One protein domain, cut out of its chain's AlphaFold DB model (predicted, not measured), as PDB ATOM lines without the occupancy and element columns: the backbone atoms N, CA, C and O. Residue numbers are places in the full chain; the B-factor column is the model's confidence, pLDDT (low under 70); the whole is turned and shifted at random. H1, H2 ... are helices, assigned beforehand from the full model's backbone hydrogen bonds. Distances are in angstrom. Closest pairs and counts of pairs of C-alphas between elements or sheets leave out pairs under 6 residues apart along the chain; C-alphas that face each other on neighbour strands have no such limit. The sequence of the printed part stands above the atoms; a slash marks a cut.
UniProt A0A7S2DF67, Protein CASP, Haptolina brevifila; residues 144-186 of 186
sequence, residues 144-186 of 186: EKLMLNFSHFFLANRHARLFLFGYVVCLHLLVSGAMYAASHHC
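AT A GLANCE: This is residues 144 to 186 of the 186 residues of the protein "Protein CASP" of Haptolina brevifila (UniProt A0A7S2DF67). Two helices meet end to end at a corner and make an open L, with the shorter H1 as one arm and the much longer H2 as the other. The arms fold round a single residue, Asn 157, and away from that corner they stand free. The printed part has 43 residues with two named helices, H1 then H2, and no named strand; its class is all helix. It is extended, with a radius of gyration of the C-alphas of 17.0 A, and spans 55 by 19 by 7 A.

HOW THE PARTS SIT: H1, residues 144 to 156, is joined by a tight link of 1 residue to H2, residues 158 to 184. They only just touch, and only at the corner by their link, with 3 pairs of C-alphas within 8 A. H1 touches with residues 154 to 155 alone and H2 with residues 160 to 161 alone; the closest C-alphas, those of Phe 154 and Ala 160, are 5.7 A apart. Their lines stand at a steep tilt of 61 degrees, the same way. In H1 and H2 every O i to N i+4 pair is within hydrogen-bond range.

IN THESE COORDINATES: H1 begins at C-alpha 144 (140.139, 218.138, 98.092) and measures 17.9 A from first to last C-alpha. H2 measures 38.6 A and ends at C-alpha 184 (105.678, 200.556, 133.329).

THE WHOLE: The two C-alphas farthest apart, those of Lys 145 and Cys 186, the chain's last residue, are 55.1 A apart. The printed part has no cut. Mean pLDDT of the printed part is 79.9; residues 144 to 146, 148 to 156 and 185 to 186 are under 70.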
ATOM      1  N   GLU A 144     140.027 219.588  97.829       58.41
ATOM      2  CA  GLU A 144     140.139 218.138  98.092       58.41
ATOM      3  C   GLU A 144     140.964 217.839  99.353       58.41
ATOM      4  O   GLU A 144     140.655 216.924 100.121       58.41
ATOM      5  N   LYS A 145     141.974 218.673  99.636       60.62
ATOM      6  CA  LYS A 145     142.769 218.582 100.870       60.62
ATOM      7  C   LYS A 145     141.946 218.917 102.095       60.62
ATOM      8  O   LYS A 145     142.139 218.300 103.134       60.62
ATOM      9  N   LEU A 146     141.032 219.877 101.981       64.69
ATOM     10  CA  LEU A 146     140.178 220.270 103.088       64.69
ATOM     11  C   LEU A 146     139.237 219.117 103.460       64.69
ATOM     12  O   LEU A 146     139.168 218.752 104.629       64.69
ATOM     13  N   MET A 147     138.603 218.483 102.470       70.19
ATOM     14  CA  MET A 147     137.691 217.358 102.694       70.19
ATOM     15  C   MET A 147     138.400 216.147 103.320       70.19
ATOM     16  O   MET A 147     137.931 215.618 104.326       70.19
ATOM     17  N   LEU A 148     139.572 215.761 102.802       60.91
ATOM     18  CA  LEU A 148     140.352 214.649 103.357       60.91
ATOM     19  C   LEU A 148     140.870 214.944 104.771       60.91
ATOM     20  O   LEU A 148     140.839 214.065 105.636       60.91
ATOM     21  N   ASN A 149     141.296 216.183 105.039       65.06
ATOM     22  CA  ASN A 149     141.720 216.580 106.379       65.06
ATOM     23  C   ASN A 149     140.527 216.674 107.337       65.06
ATOM     24  O   ASN A 149     140.695 216.344 108.500       65.06
ATOM     25  N   PHE A 150     139.325 217.040 106.879       66.31
ATOM     26  CA  PHE A 150     138.101 216.986 107.688       66.31
ATOM     27  C   PHE A 150     137.744 215.549 108.084       66.31
ATOM     28  O   PHE A 150     137.443 215.299 109.252       66.31
ATOM     29  N   SER A 151     137.839 214.592 107.156       68.75
ATOM     30  CA  SER A 151     137.601 213.171 107.438       68.75
ATOM     31  C   SER A 151     138.620 212.610 108.433       68.75
ATOM     32  O   SER A 151     138.248 211.973 109.420       68.75
ATOM     33  N   HIS A 152     139.907 212.900 108.227       69.81
ATOM     34  CA  HIS A 152     140.951 212.487 109.161       69.81
ATOM     35  C   HIS A 152     140.877 213.230 110.493       69.81
ATOM     36  O   HIS A 152     141.100 212.612 111.522       69.81
ATOM     37  N   PHE A 153     140.518 214.511 110.521       67.12
ATOM     38  CA  PHE A 153     140.340 215.288 111.747       67.12
ATOM     39  C   PHE A 153     139.185 214.735 112.583       67.12
ATOM     40  O   PHE A 153     139.326 214.588 113.795       67.12
ATOM     41  N   PHE A 154     138.085 214.329 111.948       66.88
ATOM     42  CA  PHE A 154     136.984 213.668 112.643       66.88
ATOM     43  C   PHE A 154     137.389 212.290 113.202       66.88
ATOM     44  O   PHE A 154     137.006 211.943 114.314       66.88
ATOM     45  N   LEU A 155     138.222 211.511 112.500       64.75
ATOM     46  CA  LEU A 155     138.677 210.189 112.976       64.75
ATOM     47  C   LEU A 155     139.883 210.230 113.941       64.75
ATOM     48  O   LEU A 155     140.059 209.319 114.763       64.75
ATOM     49  N   ALA A 156     140.732 211.254 113.846       66.88
ATOM     50  CA  ALA A 156     141.974 211.399 114.608       66.88
ATOM     51  C   ALA A 156     141.792 212.204 115.898       66.88
ATOM     52  O   ALA A 156     142.583 212.051 116.830       66.88
ATOM     53  N   ASN A 157     140.762 213.049 115.987       74.88
ATOM     54  CA  ASN A 157     140.566 213.887 117.158       74.88
ATOM     55  C   ASN A 157     139.959 213.075 118.318       74.88
ATOM     56  O   ASN A 157     138.866 212.509 118.209       74.88
ATOM     57  N   ARG A 158     140.659 213.036 119.463       79.06
ATOM     58  CA  ARG A 158     140.221 212.345 120.694       79.06
ATOM     59  C   ARG A 158     138.822 212.791 121.133       79.06
ATOM     60  O   ARG A 158     138.057 211.984 121.655       79.06
ATOM     61  N   HIS A 159     138.475 214.049 120.865       78.44
ATOM     62  CA  HIS A 159     137.164 214.621 121.168       78.44
ATOM     63  C   HIS A 159     136.043 214.086 120.271       78.44
ATOM     64  O   HIS A 159     134.952 213.831 120.768       78.44
ATOM     65  N   ALA A 160     136.302 213.853 118.982       81.31
ATOM     66  CA  ALA A 160     135.295 213.322 118.061       81.31
ATOM     67  C   ALA A 160     134.928 211.868 118.401       81.31
ATOM     68  O   ALA A 160     133.754 211.505 118.398       81.31
ATOM     69  N   ARG A 161     135.916 211.059 118.813       81.31
ATOM     70  CA  ARG A 161     135.673 209.701 119.334       81.31
ATOM     71  C   ARG A 161     134.836 209.717 120.614       81.31
ATOM     72  O   ARG A 161     133.925 208.908 120.753       81.31
ATOM     73  N   LEU A 162     135.124 210.649 121.525       84.25
ATOM     74  CA  LEU A 162     134.362 210.807 122.765       84.25
ATOM     75  C   LEU A 162     132.918 211.263 122.495       84.25
ATOM     76  O   LEU A 162     131.991 210.743 123.109       84.25
ATOM     77  N   PHE A 163     132.725 212.182 121.549       87.12
ATOM     78  CA  PHE A 163     131.404 212.649 121.133       87.12
ATOM     79  C   PHE A 163     130.565 211.523 120.514       87.12
ATOM     80  O   PHE A 163     129.410 211.349 120.892       87.12
ATOM     81  N   LEU A 164     131.149 210.714 119.620       85.06
ATOM     82  CA  LEU A 164     130.458 209.576 119.005       85.06
ATOM     83  C   LEU A 164     130.069 208.515 120.044       85.06
ATOM     84  O   LEU A 164     128.948 208.011 120.025       85.06
ATOM     85  N   PHE A 165     130.968 208.215 120.985       88.88
ATOM     86  CA  PHE A 165     130.671 207.309 122.092       88.88
ATOM     87  C   PHE A 165     129.523 207.842 122.963       88.88
ATOM     88  O   PHE A 165     128.574 207.114 123.245       88.88
ATOM     89  N   GLY A 166     129.558 209.131 123.320       93.25
ATOM     90  CA  GLY A 166     128.481 209.786 124.064       93.25
ATOM     91  C   GLY A 166     127.142 209.764 123.324       93.25
ATOM     92  O   GLY A 166     126.115 209.477 123.934       93.25
ATOM     93  N   TYR A 167     127.151 209.993 122.008       92.56
ATOM     94  CA  TYR A 167     125.957 209.922 121.165       92.56
ATOM     95  C   TYR A 167     125.316 208.530 121.201       92.56
ATOM     96  O   TYR A 167     124.120 208.418 121.462       92.56
ATOM     97  N   VAL A 168     126.108 207.467 121.013       93.38
ATOM     98  CA  VAL A 168     125.615 206.080 121.068       93.38
ATOM     99  C   VAL A 168     125.046 205.761 122.450       93.38
ATOM    100  O   VAL A 168     123.939 205.231 122.530       93.38
ATOM    101  N   VAL A 169     125.742 206.119 123.533       95.06
ATOM    102  CA  VAL A 169     125.261 205.895 124.908       95.06
ATOM    103  C   VAL A 169     123.957 206.647 125.171       95.06
ATOM    104  O   VAL A 169     123.012 206.062 125.689       95.06
ATOM    105  N   CYS A 170     123.866 207.916 124.770       94.88
ATOM    106  CA  CYS A 170     122.651 208.711 124.932       94.88
ATOM    107  C   CYS A 170     121.470 208.104 124.163       94.88
ATOM    108  O   CYS A 170     120.363 208.047 124.693       94.88
ATOM    109  N   LEU A 171     121.707 207.603 122.945       93.88
ATOM    110  CA  LEU A 171     120.686 206.916 122.153       93.88
ATOM    111  C   LEU A 171     120.205 205.631 122.836       93.88
ATOM    112  O   LEU A 171     119.006 205.371 122.877       93.88
ATOM    113  N   HIS A 172     121.124 204.853 123.415       94.31
ATOM    114  CA  HIS A 172     120.774 203.643 124.160       94.31
ATOM    115  C   HIS A 172     119.962 203.977 125.413       94.31
ATOM    116  O   HIS A 172     118.926 203.364 125.634       94.31
ATOM    117  N   LEU A 173     120.369 204.988 126.189       94.12
ATOM    118  CA  LEU A 173     119.614 205.442 127.359       94.12
ATOM    119  C   LEU A 173     118.215 205.938 126.980       94.12
ATOM    120  O   LEU A 173     117.255 205.645 127.685       94.12
ATOM    121  N   LEU A 174     118.092 206.648 125.857       92.38
ATOM    122  CA  LEU A 174     116.811 207.136 125.358       92.38
ATOM    123  C   LEU A 174     115.895 205.975 124.963       92.38
ATOM    124  O   LEU A 174     114.750 205.937 125.401       92.38
ATOM    125  N   VAL A 175     116.391 205.007 124.187       94.12
ATOM    126  CA  VAL A 175     115.609 203.830 123.772       94.12
ATOM    127  C   VAL A 175     115.233 202.961 124.971       94.12
ATOM    128  O   VAL A 175     114.070 202.592 125.116       94.12
ATOM    129  N   SER A 176     116.184 202.666 125.860       92.31
ATOM    130  CA  SER A 176     115.923 201.904 127.084       92.31
ATOM    131  C   SER A 176     114.936 202.626 128.002       92.31
ATOM    132  O   SER A 176     114.044 201.986 128.551       92.31
ATOM    133  N   GLY A 177     115.040 203.951 128.129       93.56
ATOM    134  CA  GLY A 177     114.098 204.771 128.887       93.56
ATOM    135  C   GLY A 177     112.699 204.784 128.273       93.56
ATOM    136  O   GLY A 177     111.717 204.612 128.990       93.56
ATOM    137  N   ALA A 178     112.595 204.916 126.948       90.12
ATOM    138  CA  ALA A 178     111.322 204.871 126.232       90.12
ATOM    139  C   ALA A 178     110.632 203.504 126.376       90.12
ATOM    140  O   ALA A 178     109.435 203.448 126.659       90.12
ATOM    141  N   MET A 179     111.382 202.403 126.254       89.81
ATOM    142  CA  MET A 179     110.861 201.059 126.521       89.81
ATOM    143  C   MET A 179     110.454 200.871 127.982       89.81
ATOM    144  O   MET A 179     109.423 200.264 128.243       89.81
ATOM    145  N   TYR A 180     111.237 201.383 128.934       91.75
ATOM    146  CA  TYR A 180     110.919 201.283 130.357       91.75
ATOM    147  C   TYR A 180     109.639 202.050 130.708       91.75
ATOM    148  O   TYR A 180     108.766 201.512 131.383       91.75
ATOM    149  N   ALA A 181     109.482 203.269 130.188       86.00
ATOM    150  CA  ALA A 181     108.269 204.059 130.369       86.00
ATOM    151  C   ALA A 181     107.047 203.372 129.740       86.00
ATOM    152  O   ALA A 181     106.000 203.290 130.377       86.00
ATOM    153  N   ALA A 182     107.184 202.817 128.532       82.88
ATOM    154  CA  ALA A 182     106.117 202.050 127.895       82.88
ATOM    155  C   ALA A 182     105.785 200.753 128.658       82.88
ATOM    156  O   ALA A 182     104.620 200.395 128.773       82.88
ATOM    157  N   SER A 183     106.791 200.075 129.220       88.12
ATOM    158  CA  SER A 183     106.619 198.839 129.993       88.12
ATOM    159  C   SER A 183     106.036 199.061 131.391       88.12
ATOM    160  O   SER A 183     105.462 198.125 131.928       88.12
ATOM    161  N   HIS A 184     106.220 200.234 132.001       78.31
ATOM    162  CA  HIS A 184     105.678 200.556 133.329       78.31
ATOM    163  C   HIS A 184     104.282 201.212 133.252       78.31
ATOM    164  O   HIS A 184     103.575 201.295 134.253       78.31
ATOM    165  N   HIS A 185     103.881 201.711 132.079       66.81
ATOM    166  CA  HIS A 185     102.541 202.259 131.833       66.81
ATOM    167  C   HIS A 185     101.532 201.233 131.270       66.81
ATOM    168  O   HIS A 185     100.398 201.615 130.979       66.81
ATOM    169  N   CYS A 186     101.918 199.958 131.162       49.09
ATOM    170  CA  CYS A 186     101.030 198.806 130.966       49.09
ATOM    171  C   CYS A 186     100.952 197.982 132.254       49.09
ATOM    172  O   CYS A 186      99.857 197.435 132.511       49.09
TER     173      CYS A 186